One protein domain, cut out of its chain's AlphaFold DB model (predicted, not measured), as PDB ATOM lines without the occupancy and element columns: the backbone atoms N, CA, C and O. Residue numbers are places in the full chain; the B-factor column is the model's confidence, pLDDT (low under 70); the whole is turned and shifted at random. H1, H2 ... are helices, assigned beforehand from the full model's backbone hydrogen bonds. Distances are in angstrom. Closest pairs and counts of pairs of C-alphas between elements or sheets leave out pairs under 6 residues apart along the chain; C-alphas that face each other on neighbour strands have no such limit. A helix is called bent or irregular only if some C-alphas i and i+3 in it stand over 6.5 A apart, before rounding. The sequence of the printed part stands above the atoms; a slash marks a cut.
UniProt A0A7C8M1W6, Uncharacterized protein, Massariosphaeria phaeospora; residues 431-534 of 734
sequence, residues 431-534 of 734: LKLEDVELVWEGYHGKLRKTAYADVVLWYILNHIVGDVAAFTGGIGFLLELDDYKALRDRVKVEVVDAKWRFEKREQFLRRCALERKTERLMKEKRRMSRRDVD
ATOM      1  N   LEU A 431     193.808 173.217 139.326       95.44
ATOM      2  CA  LEU A 431     192.536 173.854 139.664       95.44
ATOM      3  C   LEU A 431     191.387 172.951 139.236       95.44
ATOM      4  O   LEU A 431     191.396 172.394 138.133       95.44
ATOM      5  N   LYS A 432     190.395 172.827 140.113       95.50
ATOM      6  CA  LYS A 432     189.144 172.152 139.787       95.50
ATOM      7  C   LYS A 432     188.121 173.126 139.205       95.50
ATOM      8  O   LYS A 432     188.333 174.337 139.233       95.50
ATOM      9  N   LEU A 433     186.989 172.597 138.740       95.88
ATOM     10  CA  LEU A 433     185.861 173.414 138.298       95.88
ATOM     11  C   LEU A 433     185.368 174.319 139.437       95.88
ATOM     12  O   LEU A 433     185.310 175.531 139.270       95.88
ATOM     13  N   GLU A 434     185.162 173.753 140.629       96.94
ATOM     14  CA  GLU A 434     184.592 174.463 141.779       96.94
ATOM     15  C   GLU A 434     185.520 175.587 142.286       96.94
ATOM     16  O   GLU A 434     185.050 176.577 142.841       96.94
ATOM     17  N   ASP A 435     186.839 175.475 142.063       97.38
ATOM     18  CA  ASP A 435     187.804 176.553 142.343       97.38
ATOM     19  C   ASP A 435     187.618 177.749 141.390       97.38
ATOM     20  O   ASP A 435     187.785 178.898 141.801       97.38
ATOM     21  N   VAL A 436     187.280 177.492 140.121       97.50
ATOM     22  CA  VAL A 436     187.020 178.531 139.114       97.50
ATOM     23  C   VAL A 436     185.677 179.205 139.383       97.50
ATOM     24  O   VAL A 436     185.621 180.433 139.423       97.50
ATOM     25  N   GLU A 437     184.624 178.431 139.650       97.31
ATOM     26  CA  GLU A 437     183.287 178.940 139.993       97.31
ATOM     27  C   GLU A 437     183.328 179.819 141.259       97.31
ATOM     28  O   GLU A 437     182.852 180.958 141.259       97.31
ATOM     29  N   LEU A 438     183.990 179.345 142.322       97.38
ATOM     30  CA  LEU A 438     184.174 180.070 143.586       97.38
ATOM     31  C   LEU A 438     184.957 181.384 143.430       97.38
ATOM     32  O   LEU A 438     184.713 182.341 144.167       97.38
ATOM     33  N   VAL A 439     185.916 181.445 142.503       97.69
ATOM     34  CA  VAL A 439     186.738 182.643 142.264       97.69
ATOM     35  C   VAL A 439     186.100 183.600 141.251       97.69
ATOM     36  O   VAL A 439     186.394 184.799 141.283       97.69
ATOM     37  N   TRP A 440     185.238 183.110 140.359       97.12
ATOM     38  CA  TRP A 440     184.633 183.929 139.312       97.12
ATOM     39  C   TRP A 440     183.220 184.410 139.663       97.12
ATOM     40  O   TRP A 440     182.980 185.618 139.631       97.12
ATOM     41  N   GLU A 441     182.325 183.516 140.084       96.12
ATOM     42  CA  GLU A 441     180.951 183.851 140.491       96.12
ATOM     43  C   GLU A 441     180.809 184.020 142.004       96.12
ATOM     44  O   GLU A 441     180.074 184.898 142.473       96.12
ATOM     45  N   GLY A 442     181.572 183.239 142.774       95.44
ATOM     46  CA  GLY A 442     181.551 183.264 144.233       95.44
ATOM     47  C   GLY A 442     181.669 184.674 144.827       95.44
ATOM     48  O   GLY A 442     182.449 185.528 144.388       95.44
ATOM     49  N   TYR A 443     180.854 184.922 145.856       94.88
ATOM     50  CA  TYR A 443     180.729 186.218 146.534       94.88
ATOM     51  C   TYR A 443     180.362 187.373 145.576       94.88
ATOM     52  O   TYR A 443     180.892 188.484 145.681       94.88
ATOM     53  N   HIS A 444     179.443 187.099 144.641       94.50
ATOM     54  CA  HIS A 444     178.909 188.032 143.637       94.50
ATOM     55  C   HIS A 444     180.000 188.663 142.761       94.50
ATOM     56  O   HIS A 444     180.038 189.879 142.549       94.50
ATOM     57  N   GLY A 445     180.956 187.846 142.316       94.81
ATOM     58  CA  GLY A 445     182.053 188.274 141.449       94.81
ATOM     59  C   GLY A 445     183.015 189.305 142.055       94.81
ATOM     60  O   GLY A 445     183.871 189.835 141.338       94.81
ATOM     61  N   LYS A 446     182.955 189.583 143.371       95.12
ATOM     62  CA  LYS A 446     183.896 190.496 144.057       95.12
ATOM     63  C   LYS A 446     185.361 190.091 143.850       95.12
ATOM     64  O   LYS A 446     186.247 190.948 143.856       95.12
ATOM     65  N   LEU A 447     185.618 188.801 143.631       97.00
ATOM     66  CA  LEU A 447     186.953 188.242 143.431       97.00
ATOM     67  C   LEU A 447     187.502 188.406 142.000       97.00
ATOM     68  O   LEU A 447     188.724 188.402 141.843       97.00
ATOM     69  N   ARG A 448     186.668 188.673 140.978       96.75
ATOM     70  CA  ARG A 448     187.088 188.807 139.558       96.75
ATOM     71  C   ARG A 448     188.188 189.863 139.318       96.75
ATOM     72  O   ARG A 448     188.879 189.823 138.303       96.75
ATOM     73  N   LYS A 449     188.373 190.815 140.249       96.00
ATOM     74  CA  LYS A 449     189.422 191.865 140.233       96.00
ATOM     75  C   LYS A 449     190.478 191.724 141.350       96.00
ATOM     76  O   LYS A 449     191.026 192.727 141.820       96.00
ATOM     77  N   THR A 450     190.773 190.495 141.773       97.44
ATOM     78  CA  THR A 450     191.771 190.148 142.808       97.44
ATOM     79  C   THR A 450     192.882 189.245 142.254       97.44
ATOM     80  O   THR A 450     192.834 188.849 141.092       97.44
ATOM     81  N   ALA A 451     193.879 188.909 143.081       97.81
ATOM     82  CA  ALA A 451     194.938 187.969 142.705       97.81
ATOM     83  C   ALA A 451     194.417 186.536 142.464       97.81
ATOM     84  O   ALA A 451     194.967 185.836 141.617       97.81
ATOM     85  N   TYR A 452     193.329 186.115 143.124       98.19
ATOM     86  CA  TYR A 452     192.708 184.803 142.893       98.19
ATOM     87  C   TYR A 452     192.310 184.612 141.422       98.19
ATOM     88  O   TYR A 452     192.655 183.610 140.797       98.19
ATOM     89  N   ALA A 453     191.650 185.621 140.846       98.12
ATOM     90  CA  ALA A 453     191.207 185.613 139.454       98.12
ATOM     91  C   ALA A 453     192.370 185.651 138.446       98.12
ATOM     92  O   ALA A 453     192.208 185.208 137.312       98.12
ATOM     93  N   ASP A 454     193.548 186.146 138.841       98.19
ATOM     94  CA  ASP A 454     194.747 186.049 138.003       98.19
ATOM     95  C   ASP A 454     195.349 184.640 138.017       98.19
ATOM     96  O   ASP A 454     195.869 184.209 136.996       98.19
ATOM     97  N   VAL A 455     195.287 183.908 139.138       98.00
ATOM     98  CA  VAL A 455     195.768 182.513 139.195       98.00
ATOM     99  C   VAL A 455     194.876 181.605 138.354       98.00
ATOM    100  O   VAL A 455     195.393 180.784 137.602       98.00
ATOM    101  N   VAL A 456     193.555 181.805 138.415       98.00
ATOM    102  CA  VAL A 456     192.587 181.145 137.522       98.00
ATOM    103  C   VAL A 456     192.914 181.431 136.055       98.00
ATOM    104  O   VAL A 456     193.053 180.502 135.263       98.00
ATOM    105  N   LEU A 457     193.119 182.702 135.696       97.94
ATOM    106  CA  LEU A 457     193.481 183.101 134.335       97.94
ATOM    107  C   LEU A 457     194.823 182.496 133.885       97.94
ATOM    108  O   LEU A 457     194.899 181.918 132.805       97.94
ATOM    109  N   TRP A 458     195.861 182.567 134.722       97.69
ATOM    110  CA  TRP A 458     197.168 181.956 134.465       97.69
ATOM    111  C   TRP A 458     197.053 180.450 134.210       97.69
ATOM    112  O   TRP A 458     197.646 179.934 133.261       97.69
ATOM    113  N   TYR A 459     196.275 179.751 135.041       97.00
ATOM    114  CA  TYR A 459     196.047 178.318 134.913       97.00
ATOM    115  C   TYR A 459     195.344 177.979 133.595       97.00
ATOM    116  O   TYR A 459     195.819 177.120 132.855       97.00
ATOM    117  N   ILE A 460     194.273 178.699 133.251       96.94
ATOM    118  CA  ILE A 460     193.527 178.505 132.000       96.94
ATOM    119  C   ILE A 460     194.431 178.707 130.777       96.94
ATOM    120  O   ILE A 460     194.449 177.869 129.874       96.94
ATOM    121  N   LEU A 461     195.236 179.772 130.765       96.69
ATOM    122  CA  LEU A 461     196.166 180.053 129.669       96.69
ATOM    123  C   LEU A 461     197.202 178.928 129.490       96.69
ATOM    124  O   LEU A 461     197.426 178.474 128.370       96.69
ATOM    125  N   ASN A 462     197.794 178.436 130.583       95.62
ATOM    126  CA  ASN A 462     198.876 177.446 130.523       95.62
ATOM    127  C   ASN A 462     198.399 175.992 130.357       95.62
ATOM    128  O   ASN A 462     199.122 175.198 129.761       95.62
ATOM    129  N   HIS A 463     197.218 175.634 130.874       93.94
ATOM    130  CA  HIS A 463     196.742 174.244 130.928       93.94
ATOM    131  C   HIS A 463     195.538 173.942 130.027       93.94
ATOM    132  O   HIS A 463     195.332 172.778 129.708       93.94
ATOM    133  N   ILE A 464     194.755 174.948 129.612       93.44
ATOM    134  CA  ILE A 464     193.539 174.748 128.802       93.44
ATOM    135  C   ILE A 464     193.748 175.246 127.366       93.44
ATOM    136  O   ILE A 464     193.522 174.505 126.420       93.44
ATOM    137  N   VAL A 465     194.261 176.468 127.165       91.75
ATOM    138  CA  VAL A 465     194.432 177.034 125.804       91.75
ATOM    139  C   VAL A 465     195.495 176.291 124.974       91.75
ATOM    140  O   VAL A 465     195.441 176.290 123.744       91.75
ATOM    141  N   GLY A 466     196.472 175.651 125.624       83.50
ATOM    142  CA  GLY A 466     197.510 174.863 124.948       83.50
ATOM    143  C   GLY A 466     197.098 173.435 124.561       83.50
ATOM    144  O   GLY A 466     197.727 172.848 123.679       83.50
ATOM    145  N   ASP A 467     196.062 172.877 125.195       89.94
ATOM    146  CA  ASP A 467     195.674 171.470 125.068       89.94
ATOM    147  C   ASP A 467     194.208 171.336 124.644       89.94
ATOM    148  O   ASP A 467     193.283 171.660 125.383       89.94
ATOM    149  N   VAL A 468     193.997 170.801 123.441       81.81
ATOM    150  CA  VAL A 468     192.661 170.623 122.856       81.81
ATOM    151  C   VAL A 468     191.820 169.632 123.664       81.81
ATOM    152  O   VAL A 468     190.619 169.839 123.778       81.81
ATOM    153  N   ALA A 469     192.426 168.608 124.277       83.44
ATOM    154  CA  ALA A 469     191.680 167.657 125.102       83.44
ATOM    155  C   ALA A 469     191.172 168.320 126.394       83.44
ATOM    156  O   ALA A 469     190.014 168.136 126.774       83.44
ATOM    157  N   ALA A 470     192.014 169.143 127.029       80.44
ATOM    158  CA  ALA A 470     191.643 169.940 128.197       80.44
ATOM    159  C   ALA A 470     190.675 171.092 127.858       80.44
ATOM    160  O   ALA A 470     189.906 171.512 128.720       80.44
ATOM    161  N   PHE A 471     190.680 171.589 126.616       82.56
ATOM    162  CA  PHE A 471     189.696 172.558 126.126       82.56
ATOM    163  C   PHE A 471     188.308 171.924 125.941       82.56
ATOM    164  O   PHE A 471     187.309 172.508 126.344       82.56
ATOM    165  N   THR A 472     188.222 170.698 125.416       81.69
ATOM    166  CA  THR A 472     186.942 169.994 125.185       81.69
ATOM    167  C   THR A 472     186.234 169.476 126.451       81.69
ATOM    168  O   THR A 472     185.298 168.688 126.348       81.69
ATOM    169  N   GLY A 473     186.657 169.870 127.658       84.56
ATOM    170  CA  GLY A 473     186.031 169.401 128.896       84.56
ATOM    171  C   GLY A 473     186.321 170.258 130.128       84.56
ATOM    172  O   GLY A 473     187.267 171.042 130.174       84.56
ATOM    173  N   GLY A 474     185.487 170.099 131.159       88.81
ATOM    174  CA  GLY A 474     185.653 170.767 132.453       88.81
ATOM    175  C   GLY A 474     185.737 172.292 132.332       88.81
ATOM    176  O   GLY A 474     184.762 172.948 131.977       88.81
ATOM    177  N   ILE A 475     186.909 172.856 132.636       90.44
ATOM    178  CA  ILE A 475     187.121 174.312 132.661       90.44
ATOM    179  C   ILE A 475     187.029 174.928 131.254       90.44
ATOM    180  O   ILE A 475     186.627 176.081 131.140       90.44
ATOM    181  N   GLY A 476     187.352 174.186 130.187       90.31
ATOM    182  CA  GLY A 476     187.186 174.682 128.817       90.31
ATOM    183  C   GLY A 476     185.713 174.884 128.444       90.31
ATOM    184  O   GLY A 476     185.338 175.985 128.053       90.31
ATOM    185  N   PHE A 477     184.862 173.889 128.713       92.81
ATOM    186  CA  PHE A 477     183.402 173.992 128.566       92.81
ATOM    187  C   PHE A 477     182.799 175.125 129.421       92.81
ATOM    188  O   PHE A 477     181.932 175.866 128.966       92.81
ATOM    189  N   LEU A 478     183.308 175.341 130.640       94.50
ATOM    190  CA  LEU A 478     182.894 176.474 131.478       94.50
ATOM    191  C   LEU A 478     183.163 177.841 130.818       94.50
ATOM    192  O   LEU A 478     182.435 178.785 131.102       94.50
ATOM    193  N   LEU A 479     184.139 177.971 129.909       95.44
ATOM    194  CA  LEU A 479     184.345 179.208 129.139       95.44
ATOM    195  C   LEU A 479     183.302 179.423 128.035       95.44
ATOM    196  O   LEU A 479     183.206 180.540 127.527       95.44
ATOM    197  N   GLU A 480     182.539 178.404 127.639       94.75
ATOM    198  CA  GLU A 480     181.483 178.504 126.620       94.75
ATOM    199  C   GLU A 480     180.193 179.100 127.213       94.75
ATOM    200  O   GLU A 480     179.505 179.877 126.551       94.75
ATOM    201  N   LEU A 481     179.937 178.850 128.501       95.75
ATOM    202  CA  LEU A 481     178.819 179.408 129.269       95.75
ATOM    203  C   LEU A 481     178.868 180.948 129.355       95.75
ATOM    204  O   LEU A 481     179.926 181.549 129.568       95.75
ATOM    205  N   ASP A 482     177.714 181.612 129.237       96.31
ATOM    206  CA  ASP A 482     177.660 183.078 129.136       96.31
ATOM    207  C   ASP A 482     177.921 183.840 130.444       96.31
ATOM    208  O   ASP A 482     178.461 184.946 130.391       96.31
ATOM    209  N   ASP A 483     177.673 183.250 131.618       94.56
ATOM    210  CA  ASP A 483     178.092 183.839 132.906       94.56
ATOM    211  C   ASP A 483     179.620 184.069 132.942       94.56
ATOM    212  O   ASP A 483     180.134 185.080 133.439       94.56
ATOM    213  N   TYR A 484     180.355 183.166 132.289       97.00
ATOM    214  CA  TYR A 484     181.806 183.185 132.156       97.00
ATOM    215  C   TYR A 484     182.289 183.934 130.909       97.00
ATOM    216  O   TYR A 484     183.497 183.999 130.673       97.00
ATOM    217  N   LYS A 485     181.407 184.614 130.162       96.44
ATOM    218  CA  LYS A 485     181.780 185.493 129.037       96.44
ATOM    219  C   LYS A 485     182.865 186.499 129.424       96.44
ATOM    220  O   LYS A 485     183.838 186.668 128.701       96.44
ATOM    221  N   ALA A 486     182.777 187.090 130.617       96.44
ATOM    222  CA  ALA A 486     183.796 188.012 131.120       96.44
ATOM    223  C   ALA A 486     185.162 187.344 131.414       96.44
ATOM    224  O   ALA A 486     186.186 188.032 131.424       96.44
ATOM    225  N   LEU A 487     185.195 186.028 131.668       97.31
ATOM    226  CA  LEU A 487     186.428 185.242 131.788       97.31
ATOM    227  C   LEU A 487     186.963 184.896 130.397       97.31
ATOM    228  O   LEU A 487     188.125 185.178 130.117       97.31
ATOM    229  N   ARG A 488     186.099 184.384 129.509       97.19
ATOM    230  CA  ARG A 488     186.366 184.118 128.085       97.19
ATOM    231  C   ARG A 488     186.980 185.333 127.384       97.19
ATOM    232  O   ARG A 488     188.012 185.198 126.734       97.19
ATOM    233  N   ASP A 489     186.421 186.523 127.578       97.44
ATOM    234  CA  ASP A 489     186.927 187.767 126.989       97.44
ATOM    235  C   ASP A 489     188.305 188.155 127.565       97.44
ATOM    236  O   ASP A 489     189.200 188.566 126.823       97.44
ATOM    237  N   ARG A 490     188.531 187.960 128.876       97.12
ATOM    238  CA  ARG A 490     189.840 188.206 129.515       97.12
ATOM    239  C   ARG A 490     190.902 187.190 129.069       97.12
ATOM    240  O   ARG A 490     192.060 187.569 128.894       97.12
ATOM    241  N   VAL A 491     190.511 185.934 128.834       97.38
ATOM    242  CA  VAL A 491     191.354 184.898 128.216       97.38
ATOM    243  C   VAL A 491     191.691 185.293 126.778       97.38
ATOM    244  O   VAL A 491     192.871 185.330 126.447       97.38
ATOM    245  N   LYS A 492     190.706 185.674 125.946       96.94
ATOM    246  CA  LYS A 492     190.933 186.135 124.561       96.94
ATOM    247  C   LYS A 492     191.971 187.269 124.496       96.94
ATOM    248  O   LYS A 492     192.885 187.193 123.680       96.94
ATOM    249  N   VAL A 493     191.895 188.268 125.384       97.12
ATOM    250  CA  VAL A 493     192.876 189.375 125.446       97.12
ATOM    251  C   VAL A 493     194.302 188.880 125.727       97.12
ATOM    252  O   VAL A 493     195.220 189.226 124.987       97.12
ATOM    253  N   GLU A 494     194.507 188.044 126.749       97.56
ATOM    254  CA  GLU A 494     195.837 187.488 127.063       97.56
ATOM    255  C   GLU A 494     196.341 186.513 125.983       97.56
ATOM    256  O   GLU A 494     197.542 186.427 125.726       97.56
ATOM    257  N   VAL A 495     195.446 185.784 125.311       96.44
ATOM    258  CA  VAL A 495     195.790 184.886 124.196       96.44
ATOM    259  C   VAL A 495     196.302 185.662 122.982       96.44
ATOM    260  O   VAL A 495     197.314 185.252 122.415       96.44
ATOM    261  N   VAL A 496     195.664 186.784 122.633       96.62
ATOM    262  CA  VAL A 496     196.099 187.683 121.546       96.62
ATOM    263  C   VAL A 496     197.411 188.395 121.891       96.62
ATOM    264  O   VAL A 496     198.288 188.513 121.040       96.62
ATOM    265  N   ASP A 497     197.574 188.846 123.137       96.31
ATOM    266  CA  ASP A 497     198.792 189.535 123.587       96.31
ATOM    267  C   ASP A 497     199.993 188.582 123.765       96.31
ATOM    268  O   ASP A 497     201.152 188.992 123.676       96.31
ATOM    269  N   ALA A 498     199.722 187.299 124.029       96.31
ATOM    270  CA  ALA A 498     200.654 186.171 124.134       96.31
ATOM    271  C   ALA A 498     201.834 186.310 125.127       96.31
ATOM    272  O   ALA A 498     202.601 185.355 125.286       96.31
ATOM    273  N   LYS A 499     201.978 187.444 125.834       96.31
ATOM    274  CA  LYS A 499     203.075 187.732 126.782       96.31
ATOM    275  C   LYS A 499     203.260 186.639 127.831       96.31
ATOM    276  O   LYS A 499     204.395 186.250 128.103       96.31
ATOM    277  N   TRP A 500     202.155 186.102 128.353       96.44
ATOM    278  CA  TRP A 500     202.135 185.056 129.378       96.44
ATOM    279  C   TRP A 500     202.986 183.825 129.024       96.44
ATOM    280  O   TRP A 500     203.540 183.202 129.925       96.44
ATOM    281  N   ARG A 501     203.171 183.508 127.731       95.94
ATOM    282  CA  ARG A 501     203.997 182.376 127.258       95.94
ATOM    283  C   ARG A 501     205.484 182.505 127.596       95.94
ATOM    284  O   ARG A 501     206.204 181.512 127.566       95.94
ATOM    285  N   PHE A 502     205.949 183.722 127.870       96.75
ATOM    286  CA  PHE A 502     207.344 184.038 128.189       96.75
ATOM    287  C   PHE A 502     207.529 184.480 129.649       96.75
ATOM    288  O   PHE A 502     208.655 184.720 130.088       96.75
ATOM    289  N   GLU A 503     206.434 184.586 130.403       97.50
ATOM    290  CA  GLU A 503     206.417 184.947 131.816       97.50
ATOM    291  C   GLU A 503     206.426 183.677 132.685       97.50
ATOM    292  O   GLU A 503     205.964 182.610 132.291       97.50
ATOM    293  N   LYS A 504     206.940 183.774 133.910       97.12
ATOM    294  CA  LYS A 504     206.635 182.817 134.987       97.12
ATOM    295  C   LYS A 504     205.353 183.240 135.704       97.12
ATOM    296  O   LYS A 504     205.057 184.432 135.746       97.12
ATOM    297  N   ARG A 505     204.684 182.309 136.402       96.12
ATOM    298  CA  ARG A 505     203.516 182.583 137.274       96.12
ATOM    299  C   ARG A 505     203.698 183.850 138.123       96.12
ATOM    300  O   ARG A 505     202.878 184.754 138.068       96.12
ATOM    301  N   GLU A 506     204.815 183.967 138.841       96.88
ATOM    302  CA  GLU A 506     205.148 185.145 139.665       96.88
ATOM    303  C   GLU A 506     205.252 186.462 138.872       96.88
ATOM    304  O   GLU A 506     204.919 187.528 139.390       96.88
ATOM    305  N   GLN A 507     205.744 186.408 137.632       97.69
ATOM    306  CA  GLN A 507     205.909 187.576 136.763       97.69
ATOM    307  C   GLN A 507     204.556 188.016 136.200       97.69
ATOM    308  O   GLN A 507     204.238 189.200 136.283       97.69
ATOM    309  N   PHE A 508     203.737 187.064 135.746       97.81
ATOM    310  CA  PHE A 508     202.358 187.293 135.312       97.81
ATOM    311  C   PHE A 508     201.498 187.886 136.441       97.81
ATOM    312  O   PHE A 508     200.920 188.959 136.286       97.81
ATOM    313  N   LEU A 509     201.493 187.266 137.629       97.62
ATOM    314  CA  LEU A 509     200.760 187.779 138.795       97.62
ATOM    315  C   LEU A 509     201.238 189.187 139.193       97.62
ATOM    316  O   LEU A 509     200.426 190.059 139.510       97.62
ATOM    317  N   ARG A 510     202.552 189.454 139.120       97.62
ATOM    318  CA  ARG A 510     203.117 190.795 139.348       97.62
ATOM    319  C   ARG A 510     202.675 191.796 138.275       97.62
ATOM    320  O   ARG A 510     202.390 192.942 138.627       97.62
ATOM    321  N   ARG A 511     202.594 191.393 137.002       98.00
ATOM    322  CA  ARG A 511     202.074 192.219 135.904       98.00
ATOM    323  C   ARG A 511     200.603 192.569 136.139       98.00
ATOM    324  O   ARG A 511     200.295 193.754 136.237       98.00
ATOM    325  N   CYS A 512     199.731 191.589 136.370       97.75
ATOM    326  CA  CYS A 512     198.309 191.837 136.638       97.75
ATOM    327  C   CYS A 512     198.073 192.687 137.903       97.75
ATOM    328  O   CYS A 512     197.176 193.537 137.940       97.75
ATOM    329  N   ALA A 513     198.913 192.543 138.935       96.62
ATOM    330  CA  ALA A 513     198.883 193.416 140.110       96.62
ATOM    331  C   ALA A 513     199.276 194.875 139.790       96.62
ATOM    332  O   ALA A 513     198.659 195.807 140.317       96.62
ATOM    333  N   LEU A 514     200.264 195.094 138.911       97.50
ATOM    334  CA  LEU A 514     200.636 196.426 138.420       97.50
ATOM    335  C   LEU A 514     199.539 197.031 137.531       97.50
ATOM    336  O   LEU A 514     199.184 198.189 137.735       97.50
ATOM    337  N   GLU A 515     198.951 196.249 136.624       96.69
ATOM    338  CA  GLU A 515     197.825 196.650 135.765       96.69
ATOM    339  C   GLU A 515     196.601 197.075 136.593       96.69
ATOM    340  O   GLU A 515     196.033 198.145 136.374       96.69
ATOM    341  N   ARG A 516     196.231 196.317 137.636       95.56
ATOM    342  CA  ARG A 516     195.186 196.749 138.584       95.56
ATOM    343  C   ARG A 516     195.545 198.037 139.312       95.56
ATOM    344  O   ARG A 516     194.663 198.856 139.576       95.56
ATOM    345  N   LYS A 517     196.815 198.226 139.678       95.75
ATOM    346  CA  LYS A 517     197.271 199.452 140.348       95.75
ATOM    347  C   LYS A 517     197.170 200.657 139.408       95.75
ATOM    348  O   LYS A 517     196.715 201.712 139.849       95.75
ATOM    349  N   THR A 518     197.511 200.509 138.127       96.50
ATOM    350  CA  THR A 518     197.348 201.578 137.130       96.50
ATOM    351  C   THR A 518     195.881 201.813 136.758       96.50
ATOM    352  O   THR A 518     195.495 202.976 136.671       96.50
ATOM    353  N   GLU A 519     195.024 200.782 136.663       95.62
ATOM    354  CA  GLU A 519     193.560 200.941 136.499       95.62
ATOM    355  C   GLU A 519     192.979 201.792 137.641       95.62
ATOM    356  O   GLU A 519     192.270 202.772 137.399       95.62
ATOM    357  N   ARG A 520     193.320 201.454 138.895       93.75
ATOM    358  CA  ARG A 520     192.861 202.175 140.094       93.75
ATOM    359  C   ARG A 520     193.313 203.638 140.079       93.75
ATOM    360  O   ARG A 520     192.466 204.517 140.213       93.75
ATOM    361  N   LEU A 521     194.600 203.904 139.834       95.50
ATOM    362  CA  LEU A 521     195.149 205.267 139.770       95.50
ATOM    363  C   LEU A 521     194.561 206.089 138.609       95.50
ATOM    364  O   LEU A 521     194.242 207.263 138.787       95.50
ATOM    365  N   MET A 522     194.344 205.486 137.435       96.69
ATOM    366  CA  MET A 522     193.673 206.149 136.309       96.69
ATOM    367  C   MET A 522     192.205 206.468 136.624       96.69
ATOM    368  O   MET A 522     191.723 207.554 136.297       96.69
ATOM    369  N   LYS A 523     191.488 205.552 137.287       95.81
ATOM    370  CA  LYS A 523     190.093 205.747 137.714       95.81
ATOM    371  C   LYS A 523     189.967 206.805 138.813       95.81
ATOM    372  O   LYS A 523     188.994 207.554 138.819       95.81
ATOM    373  N   GLU A 524     190.947 206.899 139.705       95.06
ATOM    374  CA  GLU A 524     191.043 207.945 140.725       95.06
ATOM    375  C   GLU A 524     191.374 209.312 140.112       95.06
ATOM    376  O   GLU A 524     190.644 210.271 140.357       95.06
ATOM    377  N   LYS A 525     192.365 209.393 139.212       96.12
ATOM    378  CA  LYS A 525     192.666 210.618 138.452       96.12
ATOM    379  C   LYS A 525     191.431 211.123 137.693       96.12
ATOM    380  O   LYS A 525     191.079 212.288 137.815       96.12
ATOM    381  N   ARG A 526     190.710 210.232 136.996       96.00
ATOM    382  CA  ARG A 526     189.435 210.547 136.314       96.00
ATOM    383  C   ARG A 526     188.317 211.008 137.265       96.00
ATOM    384  O   ARG A 526     187.418 211.710 136.818       96.00
ATOM    385  N   ARG A 527     188.339 210.615 138.546       95.31
ATOM    386  CA  ARG A 527     187.394 211.098 139.572       95.31
ATOM    387  C   ARG A 527     187.777 212.479 140.099       95.31
ATOM    388  O   ARG A 527     186.885 213.301 140.277       95.31
ATOM    389  N   MET A 528     189.068 212.741 140.311       94.62
ATOM    390  CA  MET A 528     189.555 214.070 140.693       94.62
ATOM    391  C   MET A 528     189.269 215.092 139.591       94.62
ATOM    392  O   MET A 528     188.535 216.034 139.844       94.62
ATOM    393  N   SER A 529     189.652 214.809 138.340       95.38
ATOM    394  CA  SER A 529     189.403 215.720 137.211       95.38
ATOM    395  C   SER A 529     187.922 216.018 136.927       95.38
ATOM    396  O   SER A 529     187.635 216.978 136.225       95.38
ATOM    397  N   ARG A 530     186.977 215.217 137.446       94.44
ATOM    398  CA  ARG A 530     185.544 215.568 137.434       94.44
ATOM    399  C   ARG A 530     185.206 216.564 138.541       94.44
ATOM    400  O   ARG A 530     184.681 217.623 138.236       94.44
ATOM    401  N   ARG A 531     185.616 216.280 139.784       94.31
ATOM    402  CA  ARG A 531     185.444 217.194 140.929       94.31
ATOM    403  C   ARG A 531     186.055 218.568 140.682       94.31
ATOM    404  O   ARG A 531     185.483 219.556 141.120       94.31
ATOM    405  N   ASP A 532     187.203 218.623 140.013       92.25
ATOM    406  CA  ASP A 532     187.875 219.882 139.690       92.25
ATOM    407  C   ASP A 532     186.979 220.743 138.773       92.25
ATOM    408  O   ASP A 532     186.736 221.905 139.082       92.25
ATOM    409  N   VAL A 533     186.375 220.141 137.735       91.81
ATOM    410  CA  VAL A 533     185.391 220.794 136.846       91.81
ATOM    411  C   VAL A 533     184.106 221.171 137.592       91.81
ATOM    412  O   VAL A 533     183.632 222.295 137.449       91.81
ATOM    413  N   ASP A 534     183.568 220.278 138.428       88.31
ATOM    414  CA  ASP A 534     182.376 220.558 139.244       88.31
ATOM    415  C   ASP A 534     182.623 221.762 140.186       88.31
ATOM    416  O   ASP A 534     181.749 222.605 140.384       88.31
TER     417      ASP A 534
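What this domain is: This is residues 431 to 534 of the 734 residues of an uncharacterized protein of Massariosphaeria phaeospora (UniProt A0A7C8M1W6). What shape do these atoms make? A small head of short crossed helices is gathered round H3, and the long helix H8 packs its first part, residues 505 to 513, on H3 and then sticks out of the head as a straight arm, residues 517 to 534. What is it built of, and how large is it? The printed part has 104 residues with eight named helices, H1 to H8 in order along the chain, and no named strand; its class is all helix. It is elongated, spanning 55 by 31 by 20 A, and only just loose, close to compact, with a radius of gyration of the C-alphas of 15.7 A.

Where its parts are: Where do the first helices run? H1, residues 433 to 440, begins at C-alpha 433 at (185.861, 173.414, 138.298). H2 is residues 446 to 449, and H3, residues 451 to 463, is 18.2 A long. What follows? H4 is residues 468 to 471, H5 is 475 to 478, H6 is 482 to 497 with 22.8 A, and H7 is 499 to 502. H8, residues 505 to 534, is 43.5 A long and ends at C-alpha 534 at (182.376, 220.558, 139.244). Is any helix irregular? H6 is, with C-alphas 483 and 486 7.3 A apart, and H2 only just is, with C-alphas 446 and 449 6.9 A apart.

How they stand to each other: What does H3, the hub, touch? With residues 452 to 456 alone it touches H1, at a steep tilt of 44 degrees, opposite ways; the closest C-alphas are those of Val 439 and Ala 453, 6.1 A apart. With residues 457 to 461 alone it touches H6, at 68 degrees, steep but only just short of about perpendicular, the same way, closest at Leu 457 and Val 491, 6.7 A between C-alphas. It touches H8 at a steep tilt of 47 degrees, opposite ways, closest at the C-alphas of Asp 454 and Leu 509, 6.3 A, and only just touches H7, with 3 pairs of C-alphas within 8 A, closest at Trp 458 and Trp 500, 7.8 A. Where are the others? H1 and H2 touch only at the corner, closest at the C-alphas of Trp 440 and Arg 448, 5.5 A. H4 and H5 touch no helix; they are near each other, with the C-alphas of Ala 470 and Gly 476 closest at 6.5 A. How are the backbones? Every O i to N i+4 pair is within hydrogen-bond range in H1 and H3, against 10 of 12 in H6 and 24 of 26 in H8, while H2, H4, H5 and H7 are too short for such a pair.

The domain as a whole: How far does it reach? The two C-alphas farthest apart, those of Ala 469 and Asp 534, are 55.5 A apart. Is it cut, and is confidence low anywhere? The printed part has no cut, its links between helices are tight, and no printed residue is under 70 in pLDDT.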